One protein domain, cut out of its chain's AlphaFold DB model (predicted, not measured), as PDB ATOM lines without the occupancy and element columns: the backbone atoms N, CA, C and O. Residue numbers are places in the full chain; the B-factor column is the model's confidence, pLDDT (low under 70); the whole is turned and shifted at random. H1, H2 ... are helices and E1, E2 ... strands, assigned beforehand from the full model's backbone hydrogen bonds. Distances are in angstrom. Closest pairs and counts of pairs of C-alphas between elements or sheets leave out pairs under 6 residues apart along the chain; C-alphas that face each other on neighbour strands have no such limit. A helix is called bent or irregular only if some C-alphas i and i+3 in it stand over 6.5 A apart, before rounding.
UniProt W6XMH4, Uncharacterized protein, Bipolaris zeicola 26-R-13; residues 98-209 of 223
ATOM      1  N   LEU A  98     169.801 140.816  94.643       86.31
ATOM      2  CA  LEU A  98     168.957 140.251  95.688       86.31
ATOM      3  C   LEU A  98     168.092 139.161  95.055       86.31
ATOM      4  O   LEU A  98     167.341 139.434  94.119       86.31
ATOM      5  N   PHE A  99     168.195 137.939  95.562       86.94
ATOM      6  CA  PHE A  99     167.406 136.802  95.106       86.94
ATOM      7  C   PHE A  99     166.556 136.276  96.245       86.94
ATOM      8  O   PHE A  99     167.014 136.200  97.377       86.94
ATOM      9  N   HIS A 100     165.325 135.891  95.944       88.81
ATOM     10  CA  HIS A 100     164.532 135.088  96.859       88.81
ATOM     11  C   HIS A 100     164.862 133.615  96.624       88.81
ATOM     12  O   HIS A 100     164.857 133.162  95.476       88.81
ATOM     13  N   ILE A 101     165.157 132.884  97.691       86.00
ATOM     14  CA  ILE A 101     165.496 131.469  97.634       86.00
ATOM     15  C   ILE A 101     164.491 130.711  98.502       86.00
ATOM     16  O   ILE A 101     164.469 130.850  99.725       86.00
ATOM     17  N   GLY A 102     163.640 129.938  97.822       73.62
ATOM     18  CA  GLY A 102     162.670 129.020  98.421       73.62
ATOM     19  C   GLY A 102     163.324 127.727  98.912       73.62
ATOM     20  O   GLY A 102     164.528 127.558  98.733       73.62
ATOM     21  N   PRO A 103     162.549 126.809  99.511       83.50
ATOM     22  CA  PRO A 103     163.014 125.893 100.548       83.50
ATOM     23  C   PRO A 103     164.310 125.162 100.179       83.50
ATOM     24  O   PRO A 103     164.310 124.234  99.370       83.50
ATOM     25  N   VAL A 104     165.411 125.572 100.810       84.69
ATOM     26  CA  VAL A 104     166.709 124.892 100.753       84.69
ATOM     27  C   VAL A 104     166.827 124.006 101.976       84.69
ATOM     28  O   VAL A 104     166.655 124.464 103.104       84.69
ATOM     29  N   LEU A 105     167.126 122.728 101.758       85.12
ATOM     30  CA  LEU A 105     167.382 121.796 102.847       85.12
ATOM     31  C   LEU A 105     168.795 122.016 103.383       85.12
ATOM     32  O   LEU A 105     169.774 121.843 102.658       85.12
ATOM     33  N   VAL A 106     168.886 122.366 104.660       82.50
ATOM     34  CA  VAL A 106     170.149 122.499 105.391       82.50
ATOM     35  C   VAL A 106     170.208 121.510 106.546       82.50
ATOM     36  O   VAL A 106     169.178 121.037 107.032       82.50
ATOM     37  N   THR A 107     171.423 121.189 106.978       80.81
ATOM     38  CA  THR A 107     171.676 120.229 108.060       80.81
ATOM     39  C   THR A 107     171.724 120.870 109.445       80.81
ATOM     40  O   THR A 107     171.523 120.181 110.440       80.81
ATOM     41  N   GLU A 108     171.925 122.185 109.512       79.94
ATOM     42  CA  GLU A 108     171.895 122.980 110.739       79.94
ATOM     43  C   GLU A 108     170.735 123.978 110.672       79.94
ATOM     44  O   GLU A 108     170.518 124.614 109.641       79.94
ATOM     45  N   ASN A 109     169.984 124.121 111.764       83.75
ATOM     46  CA  ASN A 109     168.924 125.123 111.845       83.75
ATOM     47  C   ASN A 109     169.527 126.538 111.932       83.75
ATOM     48  O   ASN A 109     170.655 126.717 112.394       83.75
ATOM     49  N   VAL A 110     168.760 127.546 111.520       86.00
ATOM     50  CA  VAL A 110     169.148 128.953 111.672       86.00
ATOM     51  C   VAL A 110     169.262 129.334 113.147       86.00
ATOM     52  O   VAL A 110     168.542 128.780 113.985       86.00
ATOM     53  N   PRO A 111     170.150 130.287 113.487       86.56
ATOM     54  CA  PRO A 111     170.265 130.769 114.853       86.56
ATOM     55  C   PRO A 111     168.955 131.413 115.327       86.56
ATOM     56  O   PRO A 111     168.141 131.891 114.530       86.56
ATOM     57  N   GLU A 112     168.765 131.452 116.643       85.69
ATOM     58  CA  GLU A 112     167.675 132.210 117.256       85.69
ATOM     59  C   GLU A 112     167.787 133.707 116.931       85.69
ATOM     60  O   GLU A 112     168.856 134.222 116.592       85.69
ATOM     61  N   TYR A 113     166.662 134.416 117.018       83.69
ATOM     62  CA  TYR A 113     166.609 135.835 116.690       83.69
ATOM     63  C   TYR A 113     167.496 136.666 117.637       83.69
ATOM     64  O   TYR A 113     167.295 136.679 118.849       83.69
ATOM     65  N   MET A 114     168.461 137.394 117.067       83.00
ATOM     66  CA  MET A 114     169.380 138.283 117.783       83.00
ATOM     67  C   MET A 114     169.059 139.749 117.481       83.00
ATOM     68  O   MET A 114     169.317 140.244 116.384       83.00
ATOM     69  N   VAL A 115     168.562 140.462 118.488       81.50
ATOM     70  CA  VAL A 115     168.130 141.866 118.377       81.50
ATOM     71  C   VAL A 115     169.278 142.779 117.935       81.50
ATOM     72  O   VAL A 115     169.094 143.624 117.064       81.50
ATOM     73  N   ASP A 116     170.484 142.550 118.455       82.75
ATOM     74  CA  ASP A 116     171.676 143.358 118.156       82.75
ATOM     75  C   ASP A 116     172.199 143.179 116.722       82.75
ATOM     76  O   ASP A 116     173.052 143.940 116.260       82.75
ATOM     77  N   LYS A 117     171.734 142.140 116.019       83.81
ATOM     78  CA  LYS A 117     172.164 141.790 114.655       83.81
ATOM     79  C   LYS A 117     171.067 142.007 113.616       83.81
ATOM     80  O   LYS A 117     171.252 141.633 112.457       83.81
ATOM     81  N   ARG A 118     169.950 142.623 114.009       85.50
ATOM     82  CA  ARG A 118     168.851 142.964 113.102       85.50
ATOM     83  C   ARG A 118     169.297 143.976 112.048       85.50
ATOM     84  O   ARG A 118     170.033 144.911 112.361       85.50
ATOM     85  N   LEU A 119     168.817 143.815 110.823       83.94
ATOM     86  CA  LEU A 119     168.917 144.822 109.772       83.94
ATOM     87  C   LEU A 119     167.753 145.805 109.900       83.94
ATOM     88  O   LEU A 119     166.596 145.410 109.803       83.94
ATOM     89  N   GLY A 120     168.085 147.071 110.094       78.69
ATOM     90  CA  GLY A 120     167.222 148.237 109.964       78.69
ATOM     91  C   GLY A 120     167.761 149.199 108.904       78.69
ATOM     92  O   GLY A 120     168.727 148.904 108.185       78.69
ATOM     93  N   SER A 121     167.134 150.367 108.810       71.25
ATOM     94  CA  SER A 121     167.461 151.379 107.797       71.25
ATOM     95  C   SER A 121     168.924 151.857 107.863       71.25
ATOM     96  O   SER A 121     169.579 152.031 106.831       71.25
ATOM     97  N   GLU A 122     169.477 151.990 109.069       73.06
ATOM     98  CA  GLU A 122     170.822 152.534 109.303       73.06
ATOM     99  C   GLU A 122     171.961 151.537 109.026       73.06
ATOM    100  O   GLU A 122     173.069 151.930 108.647       73.06
ATOM    101  N   ASN A 123     171.711 150.235 109.188       76.69
ATOM    102  CA  ASN A 123     172.727 149.179 109.098       76.69
ATOM    103  C   ASN A 123     172.463 148.178 107.958       76.69
ATOM    104  O   ASN A 123     173.030 147.086 107.942       76.69
ATOM    105  N   TYR A 124     171.672 148.562 106.955       77.50
ATOM    106  CA  TYR A 124     171.407 147.737 105.771       77.50
ATOM    107  C   TYR A 124     172.662 147.452 104.915       77.50
ATOM    108  O   TYR A 124     172.713 146.497 104.138       77.50
ATOM    109  N   ASN A 125     173.714 148.269 105.032       82.25
ATOM    110  CA  ASN A 125     174.914 148.109 104.216       82.25
ATOM    111  C   ASN A 125     175.780 146.916 104.662       82.25
ATOM    112  O   ASN A 125     176.702 147.063 105.466       82.25
ATOM    113  N   LEU A 126     175.563 145.765 104.024       81.44
ATOM    114  CA  LEU A 126     176.250 144.495 104.291       81.44
ATOM    115  C   LEU A 126     177.783 144.524 104.142       81.44
ATOM    116  O   LEU A 126     178.450 143.628 104.644       81.44
ATOM    117  N   THR A 127     178.373 145.538 103.494       79.12
ATOM    118  CA  THR A 127     179.847 145.694 103.498       79.12
ATOM    119  C   THR A 127     180.400 146.179 104.835       79.12
ATOM    120  O   THR A 127     181.580 145.980 105.114       79.12
ATOM    121  N   LYS A 128     179.570 146.857 105.631       78.00
ATOM    122  CA  LYS A 128     179.923 147.423 106.939       78.00
ATOM    123  C   LYS A 128     179.306 146.627 108.085       78.00
ATOM    124  O   LYS A 128     179.843 146.632 109.188       78.00
ATOM    125  N   THR A 129     178.186 145.963 107.823       80.19
ATOM    126  CA  THR A 129     177.452 145.178 108.812       80.19
ATOM    127  C   THR A 129     178.142 143.847 109.066       80.19
ATOM    128  O   THR A 129     178.520 143.132 108.142       80.19
ATOM    129  N   GLN A 130     178.307 143.508 110.342       82.12
ATOM    130  CA  GLN A 130     178.899 142.241 110.744       82.12
ATOM    131  C   GLN A 130     177.910 141.099 110.487       82.12
ATOM    132  O   GLN A 130     176.863 141.032 111.128       82.12
ATOM    133  N   LEU A 131     178.272 140.194 109.577       84.44
ATOM    134  CA  LEU A 131     177.516 138.971 109.315       84.44
ATOM    135  C   LEU A 131     177.586 138.034 110.525       84.44
ATOM    136  O   LEU A 131     178.644 137.874 111.145       84.44
ATOM    137  N   VAL A 132     176.466 137.393 110.847       84.81
ATOM    138  CA  VAL A 132     176.413 136.360 111.885       84.81
ATOM    139  C   VAL A 132     177.001 135.071 111.319       84.81
ATOM    140  O   VAL A 132     176.519 134.553 110.317       84.81
ATOM    141  N   ASN A 133     178.059 134.560 111.948       81.38
ATOM    142  CA  ASN A 133     178.737 133.327 111.526       81.38
ATOM    143  C   ASN A 133     178.328 132.095 112.357       81.38
ATOM    144  O   ASN A 133     178.914 131.025 112.230       81.38
ATOM    145  N   THR A 134     177.349 132.253 113.247       74.81
ATOM    146  CA  THR A 134     176.755 131.150 114.005       74.81
ATOM    147  C   THR A 134     175.781 130.417 113.083       74.81
ATOM    148  O   THR A 134     174.806 131.028 112.658       74.81
ATOM    149  N   ALA A 135     176.060 129.148 112.764       75.19
ATOM    150  CA  ALA A 135     175.307 128.326 111.802       75.19
ATOM    151  C   ALA A 135     175.197 128.969 110.396       75.19
ATOM    152  O   ALA A 135     174.122 129.408 109.979       75.19
ATOM    153  N   PRO A 136     176.319 129.083 109.657       79.25
ATOM    154  CA  PRO A 136     176.319 129.699 108.336       79.25
ATOM    155  C   PRO A 136     175.515 128.865 107.333       79.25
ATOM    156  O   PRO A 136     175.644 127.639 107.270       79.25
ATOM    157  N   VAL A 137     174.728 129.536 106.492       82.75
ATOM    158  CA  VAL A 137     173.862 128.854 105.523       82.75
ATOM    159  C   VAL A 137     174.705 128.302 104.380       82.75
ATOM    160  O   VAL A 137     175.443 129.026 103.705       82.75
ATOM    161  N   GLY A 138     174.615 126.990 104.189       79.38
ATOM    162  CA  GLY A 138     175.344 126.268 103.162       79.38
ATOM    163  C   GLY A 138     174.501 126.050 101.914       79.38
ATOM    164  O   GLY A 138     173.644 125.174 101.915       79.38
ATOM    165  N   ILE A 139     174.758 126.808 100.845       75.81
ATOM    166  CA  ILE A 139     174.091 126.617  99.550       75.81
ATOM    167  C   ILE A 139     175.113 126.073  98.548       75.81
ATOM    168  O   ILE A 139     176.146 126.718  98.326       75.81
ATOM    169  N   PRO A 140     174.859 124.906  97.928       67.94
ATOM    170  CA  PRO A 140     175.738 124.388  96.892       67.94
ATOM    171  C   PRO A 140     175.742 125.352  95.696       67.94
ATOM    172  O   PRO A 140     174.692 125.842  95.289       67.94
ATOM    173  N   THR A 141     176.926 125.586  95.117       59.47
ATOM    174  CA  THR A 141     177.202 126.303  93.842       59.47
ATOM    175  C   THR A 141     177.470 127.823  93.834       59.47
ATOM    176  O   THR A 141     177.782 128.366  92.775       59.47
ATOM    177  N   LEU A 142     177.523 128.534  94.966       64.69
ATOM    178  CA  LEU A 142     177.871 129.974  94.969       64.69
ATOM    179  C   LEU A 142     179.378 130.223  95.175       64.69
ATOM    180  O   LEU A 142     179.797 130.791  96.178       64.69
ATOM    181  N   GLN A 143     180.221 129.791  94.228       59.00
ATOM    182  CA  GLN A 143     181.682 130.001  94.311       59.00
ATOM    183  C   GLN A 143     182.152 131.394  93.848       59.00
ATOM    184  O   GLN A 143     183.312 131.749  94.053       59.00
ATOM    185  N   SER A 144     181.280 132.193  93.225       66.06
ATOM    186  CA  SER A 144     181.633 133.518  92.705       66.06
ATOM    187  C   SER A 144     180.818 134.613  93.387       66.06
ATOM    188  O   SER A 144     179.593 134.643  93.275       66.06
ATOM    189  N   GLY A 145     181.512 135.524  94.070       70.44
ATOM    190  CA  GLY A 145     180.924 136.667  94.770       70.44
ATOM    191  C   GLY A 145     180.803 136.465  96.282       70.44
ATOM    192  O   GLY A 145     180.651 135.352  96.771       70.44
ATOM    193  N   ASP A 146     180.888 137.568  97.025       81.56
ATOM    194  CA  ASP A 146     180.707 137.580  98.475       81.56
ATOM    195  C   ASP A 146     179.206 137.708  98.774       81.56
ATOM    196  O   ASP A 146     178.654 138.803  98.649       81.56
ATOM    197  N   TRP A 147     178.534 136.618  99.135       86.44
ATOM    198  CA  TRP A 147     177.088 136.591  99.386       86.44
ATOM    199  C   TRP A 147     176.758 136.526 100.878       86.44
ATOM    200  O   TRP A 147     177.502 135.940 101.665       86.44
ATOM    201  N   ALA A 148     175.617 137.097 101.251       89.88
ATOM    202  CA  ALA A 148     175.022 136.967 102.572       89.88
ATOM    203  C   ALA A 148     173.600 136.422 102.451       89.88
ATOM    204  O   ALA A 148     172.845 136.808 101.551       89.88
ATOM    205  N   TRP A 149     173.241 135.545 103.380       90.88
ATOM    206  CA  TRP A 149     171.882 135.047 103.520       90.88
ATOM    207  C   TRP A 149     171.107 135.957 104.467       90.88
ATOM    208  O   TRP A 149     171.554 136.229 105.574       90.88
ATOM    209  N   LEU A 150     169.946 136.438 104.054       91.00
ATOM    210  CA  LEU A 150     169.043 137.221 104.879       91.00
ATOM    211  C   LEU A 150     167.933 136.306 105.370       91.00
ATOM    212  O   LEU A 150     167.036 135.935 104.606       91.00
ATOM    213  N   GLN A 151     168.007 135.963 106.651       91.44
ATOM    214  CA  GLN A 151     167.007 135.132 107.294       91.44
ATOM    215  C   GLN A 151     165.845 136.008 107.784       91.44
ATOM    216  O   GLN A 151     166.083 136.898 108.608       91.44
ATOM    217  N   PRO A 152     164.607 135.786 107.303       89.44
ATOM    218  CA  PRO A 152     163.427 136.440 107.851       89.44
ATOM    219  C   PRO A 152     163.020 135.819 109.195       89.44
ATOM    220  O   PRO A 152     162.997 134.597 109.356       89.44
ATOM    221  N   TYR A 153     162.627 136.682 110.126       85.56
ATOM    222  CA  TYR A 153     161.998 136.367 111.404       85.56
ATOM    223  C   TYR A 153     160.700 137.165 111.530       85.56
ATOM    224  O   TYR A 153     160.576 138.255 110.971       85.56
ATOM    225  N   MET A 154     159.728 136.621 112.260       80.50
ATOM    226  CA  MET A 154     158.458 137.303 112.515       80.50
ATOM    227  C   MET A 154     158.569 138.182 113.761       80.50
ATOM    228  O   MET A 154     159.120 137.751 114.778       80.50
ATOM    229  N   ASP A 155     158.005 139.384 113.692       68.75
ATOM    230  CA  ASP A 155     158.017 140.371 114.778       68.75
ATOM    231  C   ASP A 155     157.344 139.837 116.059       68.75
ATOM    232  O   ASP A 155     157.833 140.045 117.165       68.75
ATOM    233  N   GLU A 156     156.304 139.005 115.928       65.38
ATOM    234  CA  GLU A 156     155.646 138.313 117.056       65.38
ATOM    235  C   GLU A 156     156.590 137.396 117.855       65.38
ATOM    236  O   GLU A 156     156.370 137.125 119.039       65.38
ATOM    237  N   LEU A 157     157.631 136.869 117.205       61.34
ATOM    238  CA  LEU A 157     158.635 136.020 117.843       61.34
ATOM    239  C   LEU A 157     159.734 136.874 118.491       61.34
ATOM    240  O   LEU A 157     160.204 136.555 119.581       61.34
ATOM    241  N   ALA A 158     160.100 137.983 117.844       57.75
ATOM    242  CA  ALA A 158     161.063 138.953 118.354       57.75
ATOM    243  C   ALA A 158     160.560 139.669 119.619       57.75
ATOM    244  O   ALA A 158     161.306 139.824 120.586       57.75
ATOM    245  N   SER A 159     159.281 140.043 119.639       55.88
ATOM    246  CA  SER A 159     158.618 140.714 120.765       55.88
ATOM    247  C   SER A 159     158.489 139.824 122.010       55.88
ATOM    248  O   SER A 159     158.601 140.323 123.128       55.88
ATOM    249  N   LYS A 160     158.365 138.496 121.859       58.84
ATOM    250  CA  LYS A 160     158.371 137.541 122.992       58.84
ATOM    251  C   LYS A 160     159.747 137.356 123.641       58.84
ATOM    252  O   LYS A 160     159.816 137.026 124.823       58.84
ATOM    253  N   LEU A 161     160.828 137.549 122.885       56.88
ATOM    254  CA  LEU A 161     162.211 137.372 123.352       56.88
ATOM    255  C   LEU A 161     162.812 138.652 123.963       56.88
ATOM    256  O   LEU A 161     163.899 138.611 124.534       56.88
ATOM    257  N   LEU A 162     162.092 139.775 123.890       53.69
ATOM    258  CA  LEU A 162     162.442 141.063 124.493       53.69
ATOM    259  C   LEU A 162     161.444 141.430 125.612       53.69
ATOM    260  O   LEU A 162     160.575 142.282 125.412       53.69
ATOM    261  N   PRO A 163     161.539 140.833 126.815       41.56
ATOM    262  CA  PRO A 163     160.714 141.254 127.940       41.56
ATOM    263  C   PRO A 163     161.178 142.639 128.416       41.56
ATOM    264  O   PRO A 163     162.249 142.768 129.004       41.56
ATOM    265  N   GLY A 164     160.388 143.692 128.167       46.75
ATOM    266  CA  GLY A 164     160.646 145.007 128.773       46.75
ATOM    267  C   GLY A 164     160.278 146.258 127.977       46.75
ATOM    268  O   GLY A 164     160.464 147.353 128.503       46.75
ATOM    269  N   LYS A 165     159.734 146.151 126.759       41.88
ATOM    270  CA  LYS A 165     159.047 147.287 126.121       41.88
ATOM    271  C   LYS A 165     157.537 147.033 126.132       41.88
ATOM    272  O   LYS A 165     157.106 146.056 125.527       41.88
ATOM    273  N   PRO A 166     156.736 147.840 126.848       36.03
ATOM    274  CA  PRO A 166     155.290 147.726 126.779       36.03
ATOM    275  C   PRO A 166     154.797 148.275 125.433       36.03
ATOM    276  O   PRO A 166     155.209 149.364 125.037       36.03
ATOM    277  N   GLY A 167     153.891 147.538 124.789       39.22
ATOM    278  CA  GLY A 167     153.032 148.028 123.708       39.22
ATOM    279  C   GLY A 167     153.338 147.422 122.342       39.22
ATOM    280  O   GLY A 167     154.285 147.838 121.691       39.22
ATOM    281  N   ASP A 168     152.559 146.410 121.951       47.25
ATOM    282  CA  ASP A 168     151.568 146.402 120.852       47.25
ATOM    283  C   ASP A 168     151.793 147.207 119.552       47.25
ATOM    284  O   ASP A 168     150.907 147.201 118.695       47.25
ATOM    285  N   GLU A 169     152.930 147.865 119.339       51.50
ATOM    286  CA  GLU A 169     153.211 148.567 118.091       51.50
ATOM    287  C   GLU A 169     154.237 147.792 117.253       51.50
ATOM    288  O   GLU A 169     155.368 147.588 117.704       51.50
ATOM    289  N   PRO A 170     153.853 147.336 116.041       53.72
ATOM    290  CA  PRO A 170     154.782 146.700 115.117       53.72
ATOM    291  C   PRO A 170     155.927 147.662 114.805       53.72
ATOM    292  O   PRO A 170     155.695 148.867 114.662       53.72
ATOM    293  N   ASP A 171     157.152 147.141 114.686       56.66
ATOM    294  CA  ASP A 171     158.304 147.979 114.337       56.66
ATOM    295  C   ASP A 171     157.983 148.736 113.027       56.66
ATOM    296  O   ASP A 171     157.717 148.092 112.004       56.66
ATOM    297  N   PRO A 172     157.967 150.087 113.021       56.47
ATOM    298  CA  PRO A 172     157.607 150.865 111.837       56.47
ATOM    299  C   PRO A 172     158.565 150.626 110.661       56.47
ATOM    300  O   PRO A 172     158.223 150.954 109.522       56.47
ATOM    301  N   GLU A 173     159.746 150.049 110.913       58.19
ATOM    302  CA  GLU A 173     160.712 149.667 109.882       58.19
ATOM    303  C   GLU A 173     160.575 148.214 109.398       58.19
ATOM    304  O   GLU A 173     161.260 147.838 108.447       58.19
ATOM    305  N   ALA A 174     159.705 147.390 109.996       60.38
ATOM    306  CA  ALA A 174     159.515 145.996 109.604       60.38
ATOM    307  C   ALA A 174     158.452 145.876 108.492       60.38
ATOM    308  O   ALA A 174     157.247 145.893 108.773       60.38
ATOM    309  N   PRO A 175     158.836 145.701 107.213       59.66
ATOM    310  CA  PRO A 175     157.864 145.505 106.148       59.66
ATOM    311  C   PRO A 175     157.057 144.229 106.418       59.66
ATOM    312  O   PRO A 175     157.593 143.120 106.418       59.66
ATOM    313  N   ASN A 176     155.751 144.389 106.641       63.12
ATOM    314  CA  ASN A 176     154.819 143.310 106.989       63.12
ATOM    315  C   ASN A 176     155.198 142.536 108.272       63.12
ATOM    316  O   ASN A 176     154.943 141.333 108.343       63.12
ATOM    317  N   GLY A 177     155.840 143.191 109.249       67.75
ATOM    318  CA  GLY A 177     156.240 142.548 110.510       67.75
ATOM    319  C   GLY A 177     157.369 141.523 110.350       67.75
ATOM    320  O   GLY A 177     157.460 140.572 111.127       67.75
ATOM    321  N   ARG A 178     158.207 141.668 109.313       72.50
ATOM    322  CA  ARG A 178     159.384 140.818 109.089       72.50
ATOM    323  C   ARG A 178     160.662 141.553 109.459       72.50
ATOM    324  O   ARG A 178     160.921 142.648 108.964       72.50
ATOM    325  N   LEU A 179     161.479 140.898 110.270       85.25
ATOM    326  CA  LEU A 179     162.798 141.352 110.689       85.25
ATOM    327  C   LEU A 179     163.849 140.457 110.037       85.25
ATOM    328  O   LEU A 179     163.647 139.250 109.914       85.25
ATOM    329  N   PHE A 180     164.969 141.031 109.610       87.25
ATOM    330  CA  PHE A 180     165.998 140.289 108.881       87.25
ATOM    331  C   PHE A 180     167.305 140.249 109.663       87.25
ATOM    332  O   PHE A 180     167.753 141.277 110.172       87.25
ATOM    333  N   ILE A 181     167.945 139.080 109.712       90.38
ATOM    334  CA  ILE A 181     169.316 138.927 110.215       90.38
ATOM    335  C   ILE A 181     170.212 138.451 109.065       90.38
ATOM    336  O   ILE A 181     169.858 137.481 108.386       90.38
ATOM    337  N   PRO A 182     171.367 139.102 108.830       91.06
ATOM    338  CA  PRO A 182     172.310 138.687 107.811       91.06
ATOM    339  C   PRO A 182     173.228 137.591 108.360       91.06
ATOM    340  O   PRO A 182     174.059 137.825 109.242       91.06
ATOM    341  N   LEU A 183     173.097 136.393 107.809       89.88
ATOM    342  CA  LEU A 183     173.939 135.239 108.080       89.88
ATOM    343  C   LEU A 183     175.061 135.146 107.040       89.88
ATOM    344  O   LEU A 183     174.873 135.413 105.845       89.88
ATOM    345  N   ALA A 184     176.243 134.752 107.501       88.56
ATOM    346  CA  ALA A 184     177.340 134.384 106.623       88.56
ATOM    347  C   ALA A 184     176.988 133.100 105.862       88.56
ATOM    348  O   ALA A 184     176.295 132.220 106.377       88.56
ATOM    349  N   MET A 185     177.488 132.981 104.634       85.56
ATOM    350  CA  MET A 185     177.361 131.743 103.878       85.56
ATOM    351  C   MET A 185     178.600 130.871 104.010       85.56
ATOM    352  O   MET A 185     179.726 131.371 104.059       85.56
ATOM    353  N   ARG A 186     178.384 129.556 103.970       81.88
ATOM    354  CA  ARG A 186     179.457 128.566 103.883       81.88
ATOM    355  C   ARG A 186     179.432 127.902 102.503       81.88
ATOM    356  O   ARG A 186     178.373 127.434 102.090       81.88
ATOM    357  N   PRO A 187     180.568 127.805 101.792       76.00
ATOM    358  CA  PRO A 187     180.628 126.991 100.587       76.00
ATOM    359  C   PRO A 187     180.405 125.520 100.960       76.00
ATOM    360  O   PRO A 187     181.080 124.992 101.845       76.00
ATOM    361  N   VAL A 188     179.454 124.870 100.293       76.38
ATOM    362  CA  VAL A 188     179.182 123.433 100.441       76.38
ATOM    363  C   VAL A 188     179.641 122.719  99.178       76.38
ATOM    364  O   VAL A 188     179.434 123.220  98.069       76.38
ATOM    365  N   ASP A 189     180.314 121.581  99.347       75.62
ATOM    366  CA  ASP A 189     180.736 120.735  98.238       75.62
ATOM    367  C   ASP A 189     179.574 119.884  97.710       75.62
ATOM    368  O   ASP A 189     178.640 119.550  98.425       75.62
ATOM    369  N   GLU A 190     179.638 119.489  96.440       73.00
ATOM    370  CA  GLU A 190     178.593 118.675  95.792       73.00
ATOM    371  C   GLU A 190     178.613 117.199  96.232       73.00
ATOM    372  O   GLU A 190     177.871 116.363  95.717       73.00
ATOM    373  N   ARG A 191     179.496 116.839  97.169       75.50
ATOM    374  CA  ARG A 191     179.671 115.455  97.598       75.50
ATOM    375  C   ARG A 191     178.537 115.069  98.533       75.50
ATOM    376  O   ARG A 191     178.376 115.659  99.596       75.50
ATOM    377  N   ALA A 192     177.807 114.020  98.170       68.50
ATOM    378  CA  ALA A 192     176.832 113.409  99.059       68.50
ATOM    379  C   ALA A 192     177.533 112.908 100.332       68.50
ATOM    380  O   ALA A 192     178.463 112.097 100.269       68.50
ATOM    381  N   ARG A 193     177.092 113.399 101.490       73.44
ATOM    382  CA  ARG A 193     177.569 112.979 102.809       73.44
ATOM    383  C   ARG A 193     176.385 112.478 103.619       73.44
ATOM    384  O   ARG A 193     175.293 113.035 103.555       73.44
ATOM    385  N   PHE A 194     176.613 111.432 104.401       70.69
ATOM    386  CA  PHE A 194     175.643 110.969 105.385       70.69
ATOM    387  C   PHE A 194     175.787 111.818 106.651       70.69
ATOM    388  O   PHE A 194     176.468 111.430 107.598       70.69
ATOM    389  N   GLU A 195     175.203 113.016 106.636       72.19
ATOM    390  CA  GLU A 195     175.143 113.887 107.813       72.19
ATOM    391  C   GLU A 195     173.976 113.478 108.728       72.19
ATOM    392  O   GLU A 195     172.931 113.000 108.277       72.19
ATOM    393  N   LYS A 196     174.169 113.615 110.046       66.94
ATOM    394  CA  LYS A 196     173.175 113.232 111.058       66.94
ATOM    395  C   LYS A 196     172.022 114.243 111.037       66.94
ATOM    396  O   LYS A 196     172.246 115.425 111.264       66.94
ATOM    397  N   GLY A 197     170.805 113.776 110.759       61.31
ATOM    398  CA  GLY A 197     169.666 114.646 110.455       61.31
ATOM    399  C   GLY A 197     168.910 115.207 111.666       61.31
ATOM    400  O   GLY A 197     168.588 114.475 112.601       61.31
ATOM    401  N   LEU A 198     168.523 116.480 111.559       63.09
ATOM    402  CA  LEU A 198     167.181 116.854 111.092       63.09
ATOM    403  C   LEU A 198     167.368 117.886 109.963       63.09
ATOM    404  O   LEU A 198     168.026 118.895 110.187       63.09
ATOM    405  N   TYR A 199     166.842 117.645 108.759       75.81
ATOM    406  CA  TYR A 199     166.935 118.645 107.691       75.81
ATOM    407  C   TYR A 199     165.918 119.754 107.949       75.81
ATOM    408  O   TYR A 199     164.723 119.480 108.081       75.81
ATOM    409  N   THR A 200     166.379 120.998 108.017       84.06
ATOM    410  CA  THR A 200     165.495 122.163 108.082       84.06
ATOM    411  C   THR A 200     165.336 122.733 106.681       84.06
ATOM    412  O   THR A 200     166.320 122.951 105.979       84.06
ATOM    413  N   ALA A 201     164.094 122.958 106.256       87.12
ATOM    414  CA  ALA A 201     163.816 123.711 105.042       87.12
ATOM    415  C   ALA A 201     163.896 125.205 105.368       87.12
ATOM    416  O   ALA A 201     163.098 125.707 106.159       87.12
ATOM    417  N   LEU A 202     164.865 125.898 104.776       87.50
ATOM    418  CA  LEU A 202     165.037 127.337 104.929       87.50
ATOM    419  C   LEU A 202     164.541 128.083 103.703       87.50
ATOM    420  O   LEU A 202     164.852 127.730 102.569       87.50
ATOM    421  N   GLU A 203     163.821 129.164 103.959       89.75
ATOM    422  CA  GLU A 203     163.402 130.140 102.964       89.75
ATOM    423  C   GLU A 203     163.909 131.512 103.393       89.75
ATOM    424  O   GLU A 203     163.869 131.872 104.576       89.75
ATOM    425  N   GLY A 204     164.425 132.272 102.435       88.94
ATOM    426  CA  GLY A 204     165.036 133.558 102.721       88.94
ATOM    427  C   GLY A 204     165.506 134.266 101.467       88.94
ATOM    428  O   GLY A 204     165.097 133.954 100.346       88.94
ATOM    429  N   TYR A 205     166.365 135.260 101.664       90.19
ATOM    430  CA  TYR A 205     166.897 136.052 100.566       90.19
ATOM    431  C   TYR A 205     168.410 135.947 100.511       90.19
ATOM    432  O   TYR A 205     169.091 135.917 101.526       90.19
ATOM    433  N   LEU A 206     168.952 135.935  99.307       89.06
ATOM    434  CA  LEU A 206     170.374 135.957  99.044       89.06
ATOM    435  C   LEU A 206     170.750 137.335  98.514       89.06
ATOM    436  O   LEU A 206     170.252 137.745  97.466       89.06
ATOM    437  N   GLN A 207     171.636 138.038  99.210       88.56
ATOM    438  CA  GLN A 207     172.104 139.357  98.796       88.56
ATOM    439  C   GLN A 207     173.611 139.354  98.556       88.56
ATOM    440  O   GLN A 207     174.388 138.847  99.366       88.56
ATOM    441  N   LEU A 208     174.048 139.956  97.451       86.94
ATOM    442  CA  LEU A 208     175.471 140.176  97.211       86.94
ATOM    443  C   LEU A 208     175.977 141.249  98.188       86.94
ATOM    444  O   LEU A 208     175.436 142.344  98.260       86.94
ATOM    445  N   THR A 209     177.011 140.971  98.971       81.69
ATOM    446  CA  THR A 209     177.551 141.959  99.923       81.69
ATOM    447  C   THR A 209     178.292 143.076  99.198       81.69
ATOM    448  O   THR A 209     178.252 144.230  99.619       81.69
TER     449      THR A 209
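Overview. This is residues 98 to 209 of the 223 residues of an uncharacterized protein of Bipolaris zeicola 26-R-13 (UniProt W6XMH4). A single sheet of five strands is curled like part of a barrel and bent back on itself, a folded sheet whose leaves E1 E5 and E4 E2 face each other with E3 as the hinge. The short helix H1 and the loop of residues 162 to 177 lie at one end. The 112 printed residues run E1, E2, E3, H1, E4, E5, mostly strand, with under half in named elements; the mixed sheet's order is E1 E5 E3 E4 E2. The whole is compact, radius of gyration of the C-alphas 15.1 A, spanning 50 by 31 by 21 A.

Along the chain. Find C-alpha 98 at (168.957, 140.251, 95.688), where E1 begins, running to 106. E2 is residues 132 to 140, E3 147 to 154, H1 155 to 161, and E4 178 to 188, 27.7 A long. E5, from 200, ends at C-alpha 208 (175.471, 140.176, 97.211).

Arrangement. Within hydrogen-bond range, antiparallel E3 and E4 have N 149 and O 183, 3.0 A; antiparallel E5 and E3, N 150 and O 205, 2.7 A; antiparallel E1 and E5, N 99 and O 206, 2.8 A; parallel E4 and E2, N 137 and O 184, 3.1 A. H1 only grazes the sheet, with residues 155 to 158; 1 of 3 O i to N i+4 and 2 of 4 O i to N i+3 pairs are within range.

Size, cuts and confidence. The farthest C-alphas, of Pro 166 and Arg 191, are 49.9 A apart. The printed part has no cut; E1 to E2, H1 to E4 and E4 to E5 are long links. Look for pLDDT under 70 at 32 residues, among them 155 to 177.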